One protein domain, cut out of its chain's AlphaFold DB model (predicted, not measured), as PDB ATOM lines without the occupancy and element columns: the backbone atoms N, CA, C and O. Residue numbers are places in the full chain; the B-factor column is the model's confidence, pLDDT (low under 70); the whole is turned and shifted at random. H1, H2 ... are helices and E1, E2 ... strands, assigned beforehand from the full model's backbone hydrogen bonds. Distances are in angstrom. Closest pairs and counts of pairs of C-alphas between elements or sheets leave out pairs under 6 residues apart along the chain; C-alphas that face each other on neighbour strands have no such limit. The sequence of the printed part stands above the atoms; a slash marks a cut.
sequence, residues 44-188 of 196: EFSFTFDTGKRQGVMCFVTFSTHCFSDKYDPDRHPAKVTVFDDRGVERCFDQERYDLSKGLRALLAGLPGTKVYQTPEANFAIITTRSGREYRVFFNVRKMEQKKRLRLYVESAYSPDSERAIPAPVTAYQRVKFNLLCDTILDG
ATOM      1  N   GLU A  44      22.472 144.127   6.118       96.12
ATOM      2  CA  GLU A  44      22.761 142.698   5.986       96.12
ATOM      3  C   GLU A  44      21.558 141.877   6.473       96.12
ATOM      4  O   GLU A  44      20.934 142.175   7.495       96.12
ATOM      5  N   PHE A  45      21.211 140.840   5.721       96.81
ATOM      6  CA  PHE A  45      20.243 139.844   6.164       96.81
ATOM      7  C   PHE A  45      20.712 138.460   5.744       96.81
ATOM      8  O   PHE A  45      21.601 138.314   4.906       96.81
ATOM      9  N   SER A  46      20.107 137.425   6.316       96.88
ATOM     10  CA  SER A  46      20.380 136.058   5.900       96.88
ATOM     11  C   SER A  46      19.102 135.277   5.661       96.88
ATOM     12  O   SER A  46      18.039 135.597   6.193       96.88
ATOM     13  N   PHE A  47      19.213 134.248   4.832       97.31
ATOM     14  CA  PHE A  47      18.160 133.268   4.620       97.31
ATOM     15  C   PHE A  47      18.764 131.868   4.534       97.31
ATOM     16  O   PHE A  47      19.939 131.694   4.198       97.31
ATOM     17  N   THR A  48      17.958 130.864   4.869       97.50
ATOM     18  CA  THR A  48      18.348 129.452   4.808       97.50
ATOM     19  C   THR A  48      17.552 128.739   3.731       97.50
ATOM     20  O   THR A  48      16.370 129.015   3.543       97.50
ATOM     21  N   PHE A  49      18.208 127.840   3.007       97.56
ATOM     22  CA  PHE A  49      17.605 127.063   1.933       97.56
ATOM     23  C   PHE A  49      18.334 125.732   1.756       97.56
ATOM     24  O   PHE A  49      19.463 125.547   2.220       97.56
ATOM     25  N   ASP A  50      17.695 124.819   1.036       97.12
ATOM     26  CA  ASP A  50      18.290 123.543   0.664       97.12
ATOM     27  C   ASP A  50      18.858 123.603  -0.756       97.12
ATOM     28  O   ASP A  50      18.303 124.226  -1.669       97.12
ATOM     29  N   THR A  51      19.981 122.925  -0.954       95.12
ATOM     30  CA  THR A  51      20.557 122.664  -2.271       95.12
ATOM     31  C   THR A  51      20.248 121.242  -2.730       95.12
ATOM     32  O   THR A  51      19.585 120.476  -2.034       95.12
ATOM     33  N   GLY A  52      20.749 120.856  -3.909       91.06
ATOM     34  CA  GLY A  52      20.622 119.475  -4.374       91.06
ATOM     35  C   GLY A  52      21.431 118.482  -3.533       91.06
ATOM     36  O   GLY A  52      21.107 117.298  -3.521       91.06
ATOM     37  N   LYS A  53      22.479 118.943  -2.832       94.44
ATOM     38  CA  LYS A  53      23.375 118.085  -2.034       94.44
ATOM     39  C   LYS A  53      23.325 118.339  -0.528       94.44
ATOM     40  O   LYS A  53      23.909 117.563   0.229       94.44
ATOM     41  N   ARG A  54      22.756 119.458  -0.070       95.25
ATOM     42  CA  ARG A  54      22.893 119.923   1.318       95.25
ATOM     43  C   ARG A  54      21.607 120.551   1.815       95.25
ATOM     44  O   ARG A  54      21.065 121.442   1.178       95.25
ATOM     45  N   GLN A  55      21.207 120.156   3.016       96.88
ATOM     46  CA  GLN A  55      20.150 120.835   3.754       96.88
ATOM     47  C   GLN A  55      20.707 121.941   4.646       96.88
ATOM     48  O   GLN A  55      21.828 121.807   5.172       96.88
ATOM     49  N   GLY A  56      19.910 122.989   4.843       96.94
ATOM     50  CA  GLY A  56      20.188 124.070   5.785       96.94
ATOM     51  C   GLY A  56      21.410 124.908   5.407       96.94
ATOM     52  O   GLY A  56      22.243 125.205   6.264       96.94
ATOM     53  N   VAL A  57      21.573 125.235   4.122       97.88
ATOM     54  CA  VAL A  57      22.601 126.183   3.671       97.88
ATOM     55  C   VAL A  57      22.157 127.595   4.026       97.88
ATOM     56  O   VAL A  57      21.053 128.006   3.687       97.88
ATOM     57  N   MET A  58      23.032 128.346   4.690       98.31
ATOM     58  CA  MET A  58      22.770 129.716   5.129       98.31
ATOM     59  C   MET A  58      23.498 130.702   4.216       98.31
ATOM     60  O   MET A  58      24.710 130.591   4.022       98.31
ATOM     61  N   CYS A  59      22.770 131.666   3.661       97.81
ATOM     62  CA  CYS A  59      23.319 132.721   2.815       97.81
ATOM     63  C   CYS A  59      23.206 134.068   3.522       97.81
ATOM     64  O   CYS A  59      22.099 134.476   3.864       97.81
ATOM     65  N   PHE A  60      24.333 134.745   3.716       98.06
ATOM     66  CA  PHE A  60      24.417 136.113   4.223       98.06
ATOM     67  C   PHE A  60      24.497 137.071   3.043       98.06
ATOM     68  O   PHE A  60      25.335 136.889   2.159       98.06
ATOM     69  N   VAL A  61      23.636 138.078   3.024       97.81
ATOM     70  CA  VAL A  61      23.483 139.006   1.909       97.81
ATOM     71  C   VAL A  61      23.937 140.393   2.314       97.81
ATOM     72  O   VAL A  61      23.430 140.954   3.276       97.81
ATOM     73  N   THR A  62      24.834 140.965   1.520       97.06
ATOM     74  CA  THR A  62      25.309 142.350   1.649       97.06
ATOM     75  C   THR A  62      25.111 143.089   0.331       97.06
ATOM     76  O   THR A  62      24.969 142.459  -0.721       97.06
ATOM     77  N   PHE A  63      25.082 144.418   0.379       97.25
ATOM     78  CA  PHE A  63      24.724 145.258  -0.761       97.25
ATOM     79  C   PHE A  63      25.768 146.343  -0.994       97.25
ATOM     80  O   PHE A  63      26.249 146.955  -0.046       97.25
ATOM     81  N   SER A  64      26.068 146.605  -2.262       96.38
ATOM     82  CA  SER A  64      26.806 147.789  -2.694       96.38
ATOM     83  C   SER A  64      25.915 149.033  -2.694       96.38
ATOM     84  O   SER A  64      24.708 148.939  -2.956       96.38
ATOM     85  N   THR A  65      26.516 150.221  -2.559       96.75
ATOM     86  CA  THR A  65      25.817 151.498  -2.783       96.75
ATOM     87  C   THR A  65      25.253 151.636  -4.198       96.75
ATOM     88  O   THR A  65      24.298 152.379  -4.423       96.75
ATOM     89  N   HIS A  66      25.752 150.862  -5.164       95.69
ATOM     90  CA  HIS A  66      25.224 150.791  -6.532       95.69
ATOM     91  C   HIS A  66      23.757 150.326  -6.612       95.69
ATOM     92  O   HIS A  66      23.113 150.513  -7.647       95.69
ATOM     93  N   CYS A  67      23.219 149.721  -5.546       96.19
ATOM     94  CA  CYS A  67      21.813 149.324  -5.468       96.19
ATOM     95  C   CYS A  67      20.853 150.520  -5.365       96.19
ATOM     96  O   CYS A  67      19.678 150.360  -5.671       96.19
ATOM     97  N   PHE A  68      21.336 151.695  -4.948       96.00
ATOM     98  CA  PHE A  68      20.529 152.911  -4.766       96.00
ATOM     99  C   PHE A  68      21.200 154.180  -5.319       96.00
ATOM    100  O   PHE A  68      20.725 155.291  -5.090       96.00
ATOM    101  N   SER A  69      22.324 154.034  -6.024       95.88
ATOM    102  CA  SER A  69      23.086 155.155  -6.574       95.88
ATOM    103  C   SER A  69      23.535 154.911  -8.006       95.88
ATOM    104  O   SER A  69      23.726 153.771  -8.456       95.88
ATOM    105  N   ASP A  70      23.781 156.007  -8.707       94.44
ATOM    106  CA  ASP A  70      24.208 156.023 -10.089       94.44
ATOM    107  C   ASP A  70      25.272 157.078 -10.399       94.44
ATOM    108  O   ASP A  70      25.622 157.894  -9.554       94.44
ATOM    109  N   LYS A  71      25.813 157.078 -11.618       93.25
ATOM    110  CA  LYS A  71      26.520 158.252 -12.132       93.25
ATOM    111  C   LYS A  71      25.545 159.432 -12.145       93.25
ATOM    112  O   LYS A  71      24.414 159.275 -12.598       93.25
ATOM    113  N   TYR A  72      25.996 160.598 -11.683       93.88
ATOM    114  CA  TYR A  72      25.193 161.813 -11.770       93.88
ATOM    115  C   TYR A  72      24.802 162.104 -13.223       93.88
ATOM    116  O   TYR A  72      25.637 162.071 -14.130       93.88
ATOM    117  N   ASP A  73      23.527 162.406 -13.390       91.19
ATOM    118  CA  ASP A  73      22.854 162.701 -14.647       91.19
ATOM    119  C   ASP A  73      21.782 163.755 -14.332       91.19
ATOM    120  O   ASP A  73      20.855 163.429 -13.585       91.19
ATOM    121  N   PRO A  74      21.908 164.997 -14.825       91.19
ATOM    122  CA  PRO A  74      20.981 166.077 -14.498       91.19
ATOM    123  C   PRO A  74      19.541 165.813 -14.964       91.19
ATOM    124  O   PRO A  74      18.620 166.372 -14.372       91.19
ATOM    125  N   ASP A  75      19.328 164.945 -15.958       89.81
ATOM    126  CA  ASP A  75      17.985 164.624 -16.459       89.81
ATOM    127  C   ASP A  75      17.244 163.650 -15.527       89.81
ATOM    128  O   ASP A  75      16.013 163.625 -15.475       89.81
ATOM    129  N   ARG A  76      17.994 162.856 -14.753       85.50
ATOM    130  CA  ARG A  76      17.461 161.855 -13.811       85.50
ATOM    131  C   ARG A  76      17.555 162.279 -12.351       85.50
ATOM    132  O   ARG A  76      16.777 161.813 -11.519       85.50
ATOM    133  N   HIS A  77      18.522 163.132 -12.033       91.38
ATOM    134  CA  HIS A  77      18.867 163.520 -10.674       91.38
ATOM    135  C   HIS A  77      18.551 165.004 -10.467       91.38
ATOM    136  O   HIS A  77      19.378 165.855 -10.794       91.38
ATOM    137  N   PRO A  78      17.387 165.341  -9.879       85.12
ATOM    138  CA  PRO A  78      16.995 166.736  -9.666       85.12
ATOM    139  C   PRO A  78      17.936 167.485  -8.709       85.12
ATOM    140  O   PRO A  78      17.985 168.712  -8.720       85.12
ATOM    141  N   ALA A  79      18.690 166.754  -7.884       86.62
ATOM    142  CA  ALA A  79      19.757 167.282  -7.052       86.62
ATOM    143  C   ALA A  79      20.942 166.310  -7.043       86.62
ATOM    144  O   ALA A  79      20.761 165.091  -7.011       86.62
ATOM    145  N   LYS A  80      22.164 166.852  -7.018       91.62
ATOM    146  CA  LYS A  80      23.386 166.062  -6.861       91.62
ATOM    147  C   LYS A  80      23.586 165.702  -5.389       91.62
ATOM    148  O   LYS A  80      24.201 166.454  -4.637       91.62
ATOM    149  N   VAL A  81      23.053 164.555  -4.979       95.25
ATOM    150  CA  VAL A  81      23.243 164.016  -3.625       95.25
ATOM    151  C   VAL A  81      24.340 162.959  -3.671       95.25
ATOM    152  O   VAL A  81      24.109 161.840  -4.128       95.25
ATOM    153  N   THR A  82      25.540 163.327  -3.228       95.94
ATOM    154  CA  THR A  82      26.734 162.483  -3.337       95.94
ATOM    155  C   THR A  82      26.644 161.215  -2.485       95.94
ATOM    156  O   THR A  82      26.328 161.258  -1.299       95.94
ATOM    157  N   VAL A  83      26.993 160.090  -3.100       95.75
ATOM    158  CA  VAL A  83      27.193 158.773  -2.487       95.75
ATOM    159  C   VAL A  83      28.565 158.273  -2.940       95.75
ATOM    160  O   VAL A  83      28.944 158.517  -4.078       95.75
ATOM    161  N   PHE A  84      29.313 157.568  -2.096       94.31
ATOM    162  CA  PHE A  84      30.573 156.937  -2.505       94.31
ATOM    163  C   PHE A  84      30.396 155.423  -2.617       94.31
ATOM    164  O   PHE A  84      29.640 154.823  -1.849       94.31
ATOM    165  N   ASP A  85      31.046 154.802  -3.599       92.44
ATOM    166  CA  ASP A  85      31.157 153.344  -3.644       92.44
ATOM    167  C   ASP A  85      32.274 152.820  -2.733       92.44
ATOM    168  O   ASP A  85      33.041 153.582  -2.142       92.44
ATOM    169  N   ASP A  86      32.382 151.495  -2.643       86.88
ATOM    170  CA  ASP A  86      33.376 150.809  -1.811       86.88
ATOM    171  C   ASP A  86      34.832 151.097  -2.246       86.88
ATOM    172  O   ASP A  86      35.775 150.735  -1.545       86.88
ATOM    173  N   ARG A  87      35.037 151.736  -3.409       90.75
ATOM    174  CA  ARG A  87      36.339 152.169  -3.941       90.75
ATOM    175  C   ARG A  87      36.569 153.675  -3.781       90.75
ATOM    176  O   ARG A  87      37.592 154.175  -4.245       90.75
ATOM    177  N   GLY A  88      35.645 154.396  -3.146       91.38
ATOM    178  CA  GLY A  88      35.699 155.849  -2.994       91.38
ATOM    179  C   GLY A  88      35.348 156.620  -4.268       91.38
ATOM    180  O   GLY A  88      35.641 157.812  -4.354       91.38
ATOM    181  N   VAL A  89      34.737 155.976  -5.268       94.19
ATOM    182  CA  VAL A  89      34.283 156.649  -6.489       94.19
ATOM    183  C   VAL A  89      32.977 157.379  -6.207       94.19
ATOM    184  O   VAL A  89      32.045 156.827  -5.622       94.19
ATOM    185  N   GLU A  90      32.915 158.633  -6.648       95.00
ATOM    186  CA  GLU A  90      31.732 159.472  -6.503       95.00
ATOM    187  C   GLU A  90      30.568 158.967  -7.370       95.00
ATOM    188  O   GLU A  90      30.698 158.709  -8.570       95.00
ATOM    189  N   ARG A  91      29.403 158.870  -6.739       95.06
ATOM    190  CA  ARG A  91      28.102 158.526  -7.308       95.06
ATOM    191  C   ARG A  91      27.057 159.517  -6.792       95.06
ATOM    192  O   ARG A  91      27.326 160.346  -5.926       95.06
ATOM    193  N   CYS A  92      25.847 159.429  -7.317       96.25
ATOM    194  CA  CYS A  92      24.689 160.206  -6.911       96.25
ATOM    195  C   CYS A  92      23.577 159.259  -6.461       96.25
ATOM    196  O   CYS A  92      23.373 158.222  -7.084       96.25
ATOM    197  N   PHE A  93      22.848 159.603  -5.402       96.50
ATOM    198  CA  PHE A  93      21.600 158.920  -5.060       96.50
ATOM    199  C   PHE A  93      20.644 158.934  -6.257       96.50
ATOM    200  O   PHE A  93      20.403 160.002  -6.818       96.50
ATOM    201  N   ASP A  94      20.093 157.773  -6.612       95.25
ATOM    202  CA  ASP A  94      19.136 157.605  -7.707       95.25
ATOM    203  C   ASP A  94      17.806 157.089  -7.136       95.25
ATOM    204  O   ASP A  94      17.732 155.997  -6.562       95.25
ATOM    205  N   GLN A  95      16.753 157.897  -7.283       94.56
ATOM    206  CA  GLN A  95      15.439 157.626  -6.697       94.56
ATOM    207  C   GLN A  95      14.801 156.347  -7.264       94.56
ATOM    208  O   GLN A  95      14.211 155.568  -6.518       94.56
ATOM    209  N   GLU A  96      14.946 156.100  -8.568       92.19
ATOM    210  CA  GLU A  96      14.381 154.921  -9.229       92.19
ATOM    211  C   GLU A  96      15.041 153.633  -8.715       92.19
ATOM    212  O   GLU A  96      14.353 152.681  -8.338       92.19
ATOM    213  N   ARG A  97      16.376 153.607  -8.644       94.19
ATOM    214  CA  ARG A  97      17.140 152.488  -8.080       94.19
ATOM    215  C   ARG A  97      16.793 152.274  -6.618       94.19
ATOM    216  O   ARG A  97      16.548 151.135  -6.225       94.19
ATOM    217  N   TYR A  98      16.722 153.345  -5.827       95.69
ATOM    218  CA  TYR A  98      16.314 153.270  -4.427       95.69
ATOM    219  C   TYR A  98      14.937 152.614  -4.266       95.69
ATOM    220  O   TYR A  98      14.794 151.678  -3.476       95.69
ATOM    221  N   ASP A  99      13.940 153.019  -5.052       94.19
ATOM    222  CA  ASP A  99      12.599 152.439  -4.964       94.19
ATOM    223  C   ASP A  99      12.554 150.975  -5.409       94.19
ATOM    224  O   ASP A  99      11.925 150.148  -4.743       94.19
ATOM    225  N   LEU A 100      13.278 150.616  -6.472       93.31
ATOM    226  CA  LEU A 100      13.410 149.222  -6.906       93.31
ATOM    227  C   LEU A 100      14.149 148.360  -5.867       93.31
ATOM    228  O   LEU A 100      13.796 147.195  -5.659       93.31
ATOM    229  N   SER A 101      15.133 148.934  -5.169       95.44
ATOM    230  CA  SER A 101      15.963 148.226  -4.189       95.44
ATOM    231  C   SER A 101      15.167 147.681  -2.997       95.44
ATOM    232  O   SER A 101      15.539 146.655  -2.423       95.44
ATOM    233  N   LYS A 102      14.020 148.291  -2.668       95.19
ATOM    234  CA  LYS A 102      13.112 147.844  -1.593       95.19
ATOM    235  C   LYS A 102      12.600 146.416  -1.806       95.19
ATOM    236  O   LYS A 102      12.292 145.717  -0.844       95.19
ATOM    237  N   GLY A 103      12.551 145.950  -3.058       92.88
ATOM    238  CA  GLY A 103      12.164 144.581  -3.402       92.88
ATOM    239  C   GLY A 103      13.288 143.542  -3.295       92.88
ATOM    240  O   GLY A 103      13.006 142.344  -3.368       92.88
ATOM    241  N   LEU A 104      14.552 143.955  -3.122       94.88
ATOM    242  CA  LEU A 104      15.703 143.053  -3.251       94.88
ATOM    243  C   LEU A 104      15.707 141.921  -2.226       94.88
ATOM    244  O   LEU A 104      16.046 140.797  -2.578       94.88
ATOM    245  N   ARG A 105      15.308 142.166  -0.975       95.12
ATOM    246  CA  ARG A 105      15.299 141.104   0.046       95.12
ATOM    247  C   ARG A 105      14.382 139.944  -0.341       95.12
ATOM    248  O   ARG A 105      14.814 138.792  -0.341       95.12
ATOM    249  N   ALA A 106      13.142 140.257  -0.719       92.50
ATOM    250  CA  ALA A 106      12.159 139.263  -1.146       92.50
ATOM    251  C   ALA A 106      12.617 138.530  -2.417       92.50
ATOM    252  O   ALA A 106      12.517 137.309  -2.511       92.50
ATOM    253  N   LEU A 107      13.187 139.280  -3.363       92.00
ATOM    254  CA  LEU A 107      13.768 138.753  -4.593       92.00
ATOM    255  C   LEU A 107      14.877 137.730  -4.320       92.00
ATOM    256  O   LEU A 107      14.856 136.624  -4.860       92.00
ATOM    257  N   LEU A 108      15.842 138.098  -3.476       94.88
ATOM    258  CA  LEU A 108      17.027 137.294  -3.180       94.88
ATOM    259  C   LEU A 108      16.671 136.033  -2.388       94.88
ATOM    260  O   LEU A 108      17.204 134.963  -2.681       94.88
ATOM    261  N   ALA A 109      15.715 136.127  -1.459       93.06
ATOM    262  CA  ALA A 109      15.180 134.968  -0.745       93.06
ATOM    263  C   ALA A 109      14.476 133.962  -1.681       93.06
ATOM    264  O   ALA A 109      14.443 132.768  -1.390       93.06
ATOM    265  N   GLY A 110      13.956 134.422  -2.827       92.44
ATOM    266  CA  GLY A 110      13.340 133.580  -3.855       92.44
ATOM    267  C   GLY A 110      14.322 132.891  -4.813       92.44
ATOM    268  O   GLY A 110      13.910 132.013  -5.573       92.44
ATOM    269  N   LEU A 111      15.617 133.237  -4.793       93.69
ATOM    270  CA  LEU A 111      16.605 132.690  -5.735       93.69
ATOM    271  C   LEU A 111      16.794 131.163  -5.706       93.69
ATOM    272  O   LEU A 111      16.979 130.602  -6.785       93.69
ATOM    273  N   PRO A 112      16.748 130.444  -4.565       92.50
ATOM    274  CA  PRO A 112      17.008 128.999  -4.515       92.50
ATOM    275  C   PRO A 112      16.245 128.137  -5.532       92.50
ATOM    276  O   PRO A 112      16.772 127.113  -5.973       92.50
ATOM    277  N   GLY A 113      15.047 128.561  -5.945       84.56
ATOM    278  CA  GLY A 113      14.225 127.867  -6.940       84.56
ATOM    279  C   GLY A 113      14.412 128.324  -8.392       84.56
ATOM    280  O   GLY A 113      13.849 127.705  -9.296       84.56
ATOM    281  N   THR A 114      15.176 129.387  -8.652       90.75
ATOM    282  CA  THR A 114      15.211 130.054  -9.960       90.75
ATOM    283  C   THR A 114      16.504 129.792 -10.730       90.75
ATOM    284  O   THR A 114      17.529 129.351 -10.196       90.75
ATOM    285  N   LYS A 115      16.441 130.023 -12.047       91.94
ATOM    286  CA  LYS A 115      17.629 130.067 -12.900       91.94
ATOM    287  C   LYS A 115      18.237 131.462 -12.818       91.94
ATOM    288  O   LYS A 115      17.527 132.451 -12.966       91.94
ATOM    289  N   VAL A 116      19.547 131.505 -12.650       92.69
ATOM    290  CA  VAL A 116      20.364 132.713 -12.734       92.69
ATOM    291  C   VAL A 116      21.287 132.603 -13.939       92.69
ATOM    292  O   VAL A 116      21.534 131.509 -14.457       92.69
ATOM    293  N   TYR A 117      21.756 133.747 -14.399       90.56
ATOM    294  CA  TYR A 117      22.617 133.898 -15.555       90.56
ATOM    295  C   TYR A 117      24.058 134.098 -15.108       90.56
ATOM    296  O   TYR A 117      24.305 134.677 -14.049       90.56
ATOM    297  N   GLN A 118      24.999 133.623 -15.914       84.31
ATOM    298  CA  GLN A 118      26.428 133.767 -15.659       84.31
ATOM    299  C   GLN A 118      27.104 134.436 -16.856       84.31
ATOM    300  O   GLN A 118      26.898 134.024 -18.002       84.31
ATOM    301  N   THR A 119      27.922 135.447 -16.575       75.19
ATOM    302  CA  THR A 119      28.926 136.013 -17.484       75.19
ATOM    303  C   THR A 119      30.325 135.715 -16.925       75.19
ATOM    304  O   THR A 119      30.437 135.237 -15.792       75.19
ATOM    305  N   PRO A 120      31.408 135.969 -17.682       70.75
ATOM    306  CA  PRO A 120      32.761 135.905 -17.133       70.75
ATOM    307  C   PRO A 120      32.986 136.823 -15.922       70.75
ATOM    308  O   PRO A 120      33.817 136.506 -15.075       70.75
ATOM    309  N   GLU A 121      32.248 137.934 -15.827       70.38
ATOM    310  CA  GLU A 121      32.456 138.965 -14.804       70.38
ATOM    311  C   GLU A 121      31.486 138.868 -13.617       70.38
ATOM    312  O   GLU A 121      31.851 139.252 -12.507       70.38
ATOM    313  N   ALA A 122      30.257 138.370 -13.816       75.62
ATOM    314  CA  ALA A 122      29.222 138.396 -12.783       75.62
ATOM    315  C   ALA A 122      28.165 137.293 -12.938       75.62
ATOM    316  O   ALA A 122      27.929 136.751 -14.021       75.62
ATOM    317  N   ASN A 123      27.456 137.005 -11.844       88.88
ATOM    318  CA  ASN A 123      26.166 136.322 -11.915       88.88
ATOM    319  C   ASN A 123      25.061 137.371 -11.885       88.88
ATOM    320  O   ASN A 123      25.203 138.409 -11.237       88.88
ATOM    321  N   PHE A 124      23.939 137.104 -12.542       90.69
ATOM    322  CA  PHE A 124      22.794 137.994 -12.441       90.69
ATOM    323  C   PHE A 124      21.457 137.270 -12.542       90.69
ATOM    324  O   PHE A 124      21.335 136.196 -13.132       90.69
ATOM    325  N   ALA A 125      20.432 137.869 -11.947       90.81
ATOM    326  CA  ALA A 125      19.042 137.462 -12.091       90.81
ATOM    327  C   ALA A 125      18.278 138.533 -12.875       90.81
ATOM    328  O   ALA A 125      18.554 139.724 -12.730       90.81
ATOM    329  N   ILE A 126      17.315 138.103 -13.691       87.81
ATOM    330  CA  ILE A 126      16.377 138.994 -14.379       87.81
ATOM    331  C   ILE A 126      14.992 138.721 -13.828       87.81
ATOM    332  O   ILE A 126      14.551 137.570 -13.816       87.81
ATOM    333  N   ILE A 127      14.309 139.780 -13.412       83.00
ATOM    334  CA  ILE A 127      12.916 139.726 -12.989       83.00
ATOM    335  C   ILE A 127      12.112 140.768 -13.739       83.00
ATOM    336  O   ILE A 127      12.557 141.892 -13.953       83.00
ATOM    337  N   THR A 128      10.905 140.388 -14.130       82.31
ATOM    338  CA  THR A 128       9.919 141.315 -14.668       82.31
ATOM    339  C   THR A 128       9.208 141.987 -13.500       82.31
ATOM    340  O   THR A 128       8.560 141.330 -12.686       82.31
ATOM    341  N   THR A 129       9.358 143.302 -13.390       78.81
ATOM    342  CA  THR A 129       8.626 144.117 -12.415       78.81
ATOM    343  C   THR A 129       7.127 144.114 -12.726       78.81
ATOM    344  O   THR A 129       6.702 143.756 -13.825       78.81
ATOM    345  N   ARG A 130       6.296 144.580 -11.784       77.00
ATOM    346  CA  ARG A 130       4.840 144.688 -11.991       77.00
ATOM    347  C   ARG A 130       4.459 145.553 -13.201       77.00
ATOM    348  O   ARG A 130       3.404 145.343 -13.781       77.00
ATOM    349  N   SER A 131       5.306 146.511 -13.585       79.25
ATOM    350  CA  SER A 131       5.105 147.361 -14.767       79.25
ATOM    351  C   SER A 131       5.569 146.716 -16.080       79.25
ATOM    352  O   SER A 131       5.536 147.369 -17.117       79.25
ATOM    353  N   GLY A 132       6.033 145.463 -16.059       79.25
ATOM    354  CA  GLY A 132       6.559 144.772 -17.237       79.25
ATOM    355  C   GLY A 132       8.017 145.110 -17.568       79.25
ATOM    356  O   GLY A 132       8.589 144.501 -18.467       79.25
ATOM    357  N   ARG A 133       8.651 146.039 -16.838       82.88
ATOM    358  CA  ARG A 133      10.065 146.396 -17.040       82.88
ATOM    359  C   ARG A 133      10.981 145.323 -16.468       82.88
ATOM    360  O   ARG A 133      10.713 144.799 -15.385       82.88
ATOM    361  N   GLU A 134      12.080 145.035 -17.159       86.44
ATOM    362  CA  GLU A 134      13.141 144.189 -16.616       86.44
ATOM    363  C   GLU A 134      13.841 144.888 -15.448       86.44
ATOM    364  O   GLU A 134      14.155 146.076 -15.510       86.44
ATOM    365  N   TYR A 135      14.128 144.129 -14.399       89.12
ATOM    366  CA  TYR A 135      14.989 144.511 -13.294       89.12
ATOM    367  C   TYR A 135      16.090 143.468 -13.167       89.12
ATOM    368  O   TYR A 135      15.818 142.275 -12.988       89.12
ATOM    369  N   ARG A 136      17.336 143.912 -13.332       90.81
ATOM    370  CA  ARG A 136      18.514 143.047 -13.311       90.81
ATOM    371  C   ARG A 136      19.242 143.231 -11.994       90.81
ATOM    372  O   ARG A 136      19.487 144.360 -11.584       90.81
ATOM    373  N   VAL A 137      19.590 142.121 -11.354       93.62
ATOM    374  CA  VAL A 137      20.321 142.093 -10.082       93.62
ATOM    375  C   VAL A 137      21.622 141.344 -10.306       93.62
ATOM    376  O   VAL A 137      21.585 140.139 -10.548       93.62
ATOM    377  N   PHE A 138      22.748 142.047 -10.237       93.19
ATOM    378  CA  PHE A 138      24.091 141.495 -10.394       93.19
ATOM    379  C   PHE A 138      24.682 141.182  -9.028       93.19
ATOM    380  O   PHE A 138      24.614 141.996  -8.104       93.19
ATOM    381  N   PHE A 139      25.251 139.991  -8.887       94.62
ATOM    382  CA  PHE A 139      25.759 139.522  -7.613       94.62
ATOM    383  C   PHE A 139      26.906 138.527  -7.770       94.62
ATOM    384  O   PHE A 139      27.052 137.819  -8.772       94.62
ATOM    385  N   ASN A 140      27.671 138.407  -6.693       92.81
ATOM    386  CA  ASN A 140      28.686 137.385  -6.526       92.81
ATOM    387  C   ASN A 140      28.408 136.550  -5.281       92.81
ATOM    388  O   ASN A 140      27.970 137.063  -4.255       92.81
ATOM    389  N   VAL A 141      28.667 135.245  -5.379       93.69
ATOM    390  CA  VAL A 141      28.495 134.295  -4.276       93.69
ATOM    391  C   VAL A 141      29.848 133.685  -3.938       93.69
ATOM    392  O   VAL A 141      30.576 133.239  -4.824       93.69
ATOM    393  N   ARG A 142      30.193 133.657  -2.652       93.62
ATOM    394  CA  ARG A 142      31.439 133.071  -2.147       93.62
ATOM    395  C   ARG A 142      31.166 132.173  -0.951       93.62
ATOM    396  O   ARG A 142      30.251 132.415  -0.166       93.62
ATOM    397  N   LYS A 143      31.980 131.132  -0.807       95.62
ATOM    398  CA  LYS A 143      31.985 130.267   0.373       95.62
ATOM    399  C   LYS A 143      32.586 131.013   1.564       95.62
ATOM    400  O   LYS A 143      33.591 131.699   1.404       95.62
ATOM    401  N   MET A 144      31.982 130.855   2.737       96.00
ATOM    402  CA  MET A 144      32.560 131.301   4.006       96.00
ATOM    403  C   MET A 144      33.344 130.157   4.663       96.00
ATOM    404  O   MET A 144      33.144 128.987   4.333       96.00
ATOM    405  N   GLU A 145      34.227 130.481   5.608       92.94
ATOM    406  CA  GLU A 145      35.029 129.484   6.336       92.94
ATOM    407  C   GLU A 145      34.153 128.463   7.076       92.94
ATOM    408  O   GLU A 145      34.457 127.269   7.123       92.94
ATOM    409  N   GLN A 146      33.020 128.917   7.616       93.38
ATOM    410  CA  GLN A 146      32.073 128.051   8.301       93.38
ATOM    411  C   GLN A 146      31.344 127.124   7.318       93.38
ATOM    412  O   GLN A 146      30.929 127.501   6.217       93.38
ATOM    413  N   LYS A 147      31.107 125.884   7.758       91.25
ATOM    414  CA  LYS A 147      30.401 124.874   6.961       91.25
ATOM    415  C   LYS A 147      29.005 125.357   6.562       91.25
ATOM    416  O   LYS A 147      28.270 125.891   7.385       91.25
ATOM    417  N   LYS A 148      28.630 125.085   5.306       94.75
ATOM    418  CA  LYS A 148      27.309 125.400   4.728       94.75
ATOM    419  C   LYS A 148      26.926 126.888   4.806       94.75
ATOM    420  O   LYS A 148      25.739 127.204   4.807       94.75
ATOM    421  N   ARG A 149      27.909 127.794   4.858       97.75
ATOM    422  CA  ARG A 149      27.675 129.240   4.833       97.75
ATOM    423  C   ARG A 149      28.209 129.868   3.552       97.75
ATOM    424  O   ARG A 149      29.313 129.558   3.098       97.75
ATOM    425  N   LEU A 150      27.397 130.743   2.979       97.50
ATOM    426  CA  LEU A 150      27.691 131.511   1.780       97.50
ATOM    427  C   LEU A 150      27.547 132.998   2.084       97.50
ATOM    428  O   LEU A 150      26.693 133.391   2.875       97.50
ATOM    429  N   ARG A 151      28.346 133.817   1.403       97.25
ATOM    430  CA  ARG A 151      28.143 135.259   1.304       97.25
ATOM    431  C   ARG A 151      27.715 135.591  -0.119       97.25
ATOM    432  O   ARG A 151      28.425 135.237  -1.060       97.25
ATOM    433  N   LEU A 152      26.576 136.256  -0.262       96.69
ATOM    434  CA  LEU A 152      26.107 136.862  -1.500       96.69
ATOM    435  C   LEU A 152      26.286 138.375  -1.380       96.69
ATOM    436  O   LEU A 152      25.768 139.004  -0.461       96.69
ATOM    437  N   TYR A 153      27.039 138.956  -2.300       96.19
ATOM    438  CA  TYR A 153      27.217 140.398  -2.398       96.19
ATOM    439  C   TYR A 153      26.499 140.893  -3.650       96.19
ATOM    440  O   TYR A 153      26.790 140.419  -4.750       96.19
ATOM    441  N   VAL A 154      25.528 141.790  -3.474       96.31
ATOM    442  CA  VAL A 154      24.797 142.426  -4.575       96.31
ATOM    443  C   VAL A 154      25.603 143.625  -5.051       96.31
ATOM    444  O   VAL A 154      25.682 144.644  -4.366       96.31
ATOM    445  N   GLU A 155      26.204 143.489  -6.227       93.94
ATOM    446  CA  GLU A 155      27.108 144.487  -6.798       93.94
ATOM    447  C   GLU A 155      26.362 145.650  -7.427       93.94
ATOM    448  O   GLU A 155      26.844 146.773  -7.418       93.94
ATOM    449  N   SER A 156      25.201 145.384  -8.021       93.31
ATOM    450  CA  SER A 156      24.318 146.416  -8.552       93.31
ATOM    451  C   SER A 156      22.941 145.838  -8.841       93.31
ATOM    452  O   SER A 156      22.787 144.635  -9.071       93.31
ATOM    453  N   ALA A 157      21.929 146.700  -8.860       92.81
ATOM    454  CA  ALA A 157      20.603 146.322  -9.309       92.81
ATOM    455  C   ALA A 157      19.914 147.506  -9.983       92.81
ATOM    456  O   ALA A 157      19.826 148.585  -9.399       92.81
ATOM    457  N   TYR A 158      19.462 147.324 -11.220       91.31
ATOM    458  CA  TYR A 158      18.839 148.392 -11.997       91.31
ATOM    459  C   TYR A 158      17.972 147.838 -13.128       91.31
ATOM    460  O   TYR A 158      18.152 146.710 -13.596       91.31
ATOM    461  N   SER A 159      17.013 148.648 -13.570       86.88
ATOM    462  CA  SER A 159      16.325 148.412 -14.833       86.88
ATOM    463  C   SER A 159      17.220 148.887 -15.977       86.88
ATOM    464  O   SER A 159      17.660 150.035 -15.938       86.88
ATOM    465  N   PRO A 160      17.532 148.039 -16.973       75.75
ATOM    466  CA  PRO A 160      18.352 148.452 -18.104       75.75
ATOM    467  C   PRO A 160      17.648 149.570 -18.870       75.75
ATOM    468  O   PRO A 160      16.481 149.434 -19.236       75.75
ATOM    469  N   ASP A 161      18.371 150.650 -19.121       71.94
ATOM    470  CA  ASP A 161      18.078 151.593 -20.194       71.94
ATOM    471  C   ASP A 161      18.748 151.105 -21.495       71.94
ATOM    472  O   ASP A 161      19.403 150.055 -21.528       71.94
ATOM    473  N   SER A 162      18.564 151.839 -22.595       53.41
ATOM    474  CA  SER A 162      19.159 151.500 -23.894       53.41
ATOM    475  C   SER A 162      20.694 151.500 -23.886       53.41
ATOM    476  O   SER A 162      21.289 150.801 -24.702       53.41
ATOM    477  N   GLU A 163      21.339 152.236 -22.974       52.50
ATOM    478  CA  GLU A 163      22.803 152.380 -22.907       52.50
ATOM    479  C   GLU A 163      23.476 151.318 -22.027       52.50
ATOM    480  O   GLU A 163      24.620 150.934 -22.267       52.50
ATOM    481  N   ARG A 164      22.767 150.798 -21.019       59.50
ATOM    482  CA  ARG A 164      23.237 149.739 -20.102       59.50
ATOM    483  C   ARG A 164      22.641 148.380 -20.408       59.50
ATOM    484  O   ARG A 164      22.721 147.447 -19.595       59.50
ATOM    485  N   ALA A 165      22.032 148.260 -21.580       54.88
ATOM    486  CA  ALA A 165      21.696 146.986 -22.160       54.88
ATOM    487  C   ALA A 165      22.994 146.185 -22.330       54.88
ATOM    488  O   ALA A 165      23.826 146.499 -23.177       54.88
ATOM    489  N   ILE A 166      23.182 145.136 -21.521       56.69
ATOM    490  CA  ILE A 166      24.183 144.119 -21.860       56.69
ATOM    491  C   ILE A 166      23.870 143.657 -23.303       56.69
ATOM    492  O   ILE A 166      22.703 143.332 -23.563       56.69
ATOM    493  N   PRO A 167      24.832 143.684 -24.249       51.78
ATOM    494  CA  PRO A 167      24.525 143.489 -25.661       51.78
ATOM    495  C   PRO A 167      24.114 142.043 -25.968       51.78
ATOM    496  O   PRO A 167      24.744 141.105 -25.479       51.78
ATOM    497  N   ALA A 168      23.131 141.906 -26.869       58.53
ATOM    498  CA  ALA A 168      22.633 140.671 -27.496       58.53
ATOM    499  C   ALA A 168      21.947 139.668 -26.532       58.53
ATOM    500  O   ALA A 168      22.138 139.722 -25.322       58.53
ATOM    501  N   PRO A 169      21.017 138.825 -27.024       60.69
ATOM    502  CA  PRO A 169      19.853 138.411 -26.245       60.69
ATOM    503  C   PRO A 169      20.229 137.626 -24.990       60.69
ATOM    504  O   PRO A 169      21.184 136.859 -24.978       60.69
ATOM    505  N   VAL A 170      19.385 137.716 -23.960       61.03
ATOM    506  CA  VAL A 170      19.449 136.945 -22.698       61.03
ATOM    507  C   VAL A 170      19.620 135.421 -22.914       61.03
ATOM    508  O   VAL A 170      19.944 134.658 -22.001       61.03
ATOM    509  N   THR A 171      19.359 134.930 -24.126       61.75
ATOM    510  CA  THR A 171      19.606 133.553 -24.573       61.75
ATOM    511  C   THR A 171      21.083 133.218 -24.802       61.75
ATOM    512  O   THR A 171      21.413 132.038 -24.788       61.75
ATOM    513  N   ALA A 172      21.963 134.208 -24.961       68.00
ATOM    514  CA  ALA A 172      23.401 134.024 -25.158       68.00
ATOM    515  C   ALA A 172      24.156 133.691 -23.858       68.00
ATOM    516  O   ALA A 172      25.254 133.142 -23.909       68.00
ATOM    517  N   TYR A 173      23.578 133.991 -22.690       75.31
ATOM    518  CA  TYR A 173      24.224 133.727 -21.404       75.31
ATOM    519  C   TYR A 173      23.955 132.312 -20.902       75.31
ATOM    520  O   TYR A 173      22.844 131.778 -21.014       75.31
ATOM    521  N   GLN A 174      24.965 131.733 -20.253       83.25
ATOM    522  CA  GLN A 174      24.811 130.468 -19.549       83.25
ATOM    523  C   GLN A 174      23.823 130.628 -18.393       83.25
ATOM    524  O   GLN A 174      23.818 131.640 -17.693       83.25
ATOM    525  N   ARG A 175      22.974 129.615 -18.197       89.25
ATOM    526  CA  ARG A 175      21.967 129.585 -17.133       89.25
ATOM    527  C   ARG A 175      22.223 128.409 -16.212       89.25
ATOM    528  O   ARG A 175      22.405 127.286 -16.675       89.25
ATOM    529  N   VAL A 176      22.122 128.646 -14.915       91.06
ATOM    530  CA  VAL A 176      22.250 127.615 -13.885       91.06
ATOM    531  C   VAL A 176      21.174 127.827 -12.829       91.06
ATOM    532  O   VAL A 176      20.774 128.958 -12.565       91.06
ATOM    533  N   LYS A 177      20.656 126.753 -12.225       93.69
ATOM    534  CA  LYS A 177      19.807 126.916 -11.037       93.69
ATOM    535  C   LYS A 177      20.660 127.467  -9.895       93.69
ATOM    536  O   LYS A 177      21.751 126.946  -9.656       93.69
ATOM    537  N   PHE A 178      20.174 128.477  -9.178       95.06
ATOM    538  CA  PHE A 178      20.941 129.121  -8.108       95.06
ATOM    539  C   PHE A 178      21.434 128.125  -7.047       95.06
ATOM    540  O   PHE A 178      22.581 128.184  -6.608       95.06
ATOM    541  N   ASN A 179      20.602 127.153  -6.675       95.25
ATOM    542  CA  ASN A 179      20.981 126.128  -5.706       95.25
ATOM    543  C   ASN A 179      22.141 125.222  -6.181       95.25
ATOM    544  O   ASN A 179      22.986 124.838  -5.372       95.25
ATOM    545  N   LEU A 180      22.243 124.936  -7.484       93.75
ATOM    546  CA  LEU A 180      23.360 124.186  -8.076       93.75
ATOM    547  C   LEU A 180      24.643 125.026  -8.160       93.75
ATOM    548  O   LEU A 180      25.741 124.502  -7.941       93.75
ATOM    549  N   LEU A 181      24.513 126.328  -8.438       93.88
ATOM    550  CA  LEU A 181      25.625 127.279  -8.339       93.88
ATOM    551  C   LEU A 181      26.195 127.278  -6.912       93.88
ATOM    552  O   LEU A 181      27.403 127.128  -6.725       93.88
ATOM    553  N   CYS A 182      25.320 127.348  -5.908       95.25
ATOM    554  CA  CYS A 182      25.694 127.295  -4.498       95.25
ATOM    555  C   CYS A 182      26.413 125.989  -4.129       95.25
ATOM    556  O   CYS A 182      27.445 126.034  -3.462       95.25
ATOM    557  N   ASP A 183      25.934 124.830  -4.598       95.12
ATOM    558  CA  ASP A 183      26.630 123.552  -4.388       95.12
ATOM    559  C   ASP A 183      28.033 123.538  -4.999       95.12
ATOM    560  O   ASP A 183      28.971 123.053  -4.368       95.12
ATOM    561  N   THR A 184      28.191 124.097  -6.202       93.12
ATOM    562  CA  THR A 184      29.494 124.184  -6.883       93.12
ATOM    563  C   THR A 184      30.490 125.013  -6.073       93.12
ATOM    564  O   THR A 184      31.628 124.590  -5.873       93.12
ATOM    565  N   ILE A 185      30.041 126.153  -5.543       93.38
ATOM    566  CA  ILE A 185      30.856 127.049  -4.713       93.38
ATOM    567  C   ILE A 185      31.200 126.395  -3.367       93.38
ATOM    568  O   ILE A 185      32.340 126.464  -2.909       93.38
ATOM    569  N   LEU A 186      30.243 125.711  -2.731       95.06
ATOM    570  CA  LEU A 186      30.469 125.007  -1.462       95.06
ATOM    571  C   LEU A 186      31.452 123.836  -1.602       95.06
ATOM    572  O   LEU A 186      32.239 123.590  -0.677       95.06
ATOM    573  N   ASP A 187      31.439 123.163  -2.757       93.12
ATOM    574  CA  ASP A 187      32.401 122.124  -3.145       93.12
ATOM    575  C   ASP A 187      33.821 122.691  -3.372       93.12
ATOM    576  O   ASP A 187      34.755 121.918  -3.571       93.12
ATOM    577  N   GLY A 188      34.010 124.019  -3.335       87.38
ATOM    578  CA  GLY A 188      35.301 124.674  -3.568       87.38
ATOM    579  C   GLY A 188      35.736 124.658  -5.032       87.38
ATOM    580  O   GLY A 188      36.883 124.969  -5.342       87.38
TER     581      GLY A 188
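Overview. This is residues 44 to 188 of the 196 residues of an uncharacterized protein of Brevundimonas mediterranea (UniProt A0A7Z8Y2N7). One strongly twisted sheet of seven strands curls like part of a barrel, with H2 in its hollow and H1 and H3 on the same face, which makes two layers, helices on one face of a sheet. The small hairpin E3 and E4 and the loop of residues 64 to 81 form a head at one end of the longest axis, and residues 162 to 169 stick out. The printed part has 145 residues, along the chain E1 E2 E3 E4 H1 H2 E5 E6 E7 E8 E9 H3; the large sheet is mixed, in the order E1 E2 E8 E7 E6 E5 E9, and the class is mixed, helices and strands. It is compact, with a radius of gyration of the C-alphas of 16.0 A, but elongated, spanning 50 by 32 by 28 A.

Arrangement. In the large sheet E7, residues 134 to 143, and E8, residues 149 to 158, form an antiparallel hairpin, with N 142 and O 151 at 2.9 A. E8 bends by 52 degrees at residue 155. E2, residues 57 to 63, is parallel to E8, with N 152 and O 60 at 2.8 A. The edge strand E1, residues 45 to 49, forms a hairpin with E2, with N 47 and O 59 at 3.1 A. E6, residues 123 to 128, is antiparallel to E7, with N 125 and O 137 at 2.9 A. E5, residues 115 to 118, is antiparallel to E6, with N 117 and O 124 at 2.8 A; E5 E6 E7 E8 is a meander, each strand the antiparallel neighbour of the one before. The other edge strand, E9, residues 174 to 177, is antiparallel to E5, with N 116 and O 176 at 2.8 A. The sheet curls round H2, residues 104 to 109; the closest C-alphas of H2 and E1 are those of Ala 109 and Phe 47, 6.4 A apart. H1, residues 95 to 101, is on the same face as H2 at a height over the sheet of 8.4 A, over E8 and only just along it at 29.7 degrees on the local plane. H3, residues 178 to 186, is on the sheet too; its closest C-alphas to E7 are those of Leu 186 and Lys 143, 5.8 A apart. E3, residues 82 to 84, and E4, residues 90 to 93, form an antiparallel hairpin, with N 91 and O 83 at 2.7 A. In H1, H2 and H3 every O i to N i+4 pair is within hydrogen-bond range.

Along the chain. E7 measures 28.9 A, E8 27.0 A, E2 19.7 A and E6 17.2 A from first to last C-alpha. E1 begins at C-alpha 45, (20.243, 139.844, 6.164), and H3 ends at C-alpha 186, (30.469, 125.007, -1.462).

Size, cuts and confidence. The C-alphas of Lys 53 and Pro 78, the two farthest apart, are 49.7 A apart. The printed part has no cut; its long links are E2 to E3 and E8 to E9. Confidence is low at residues 162 to 172, under 70.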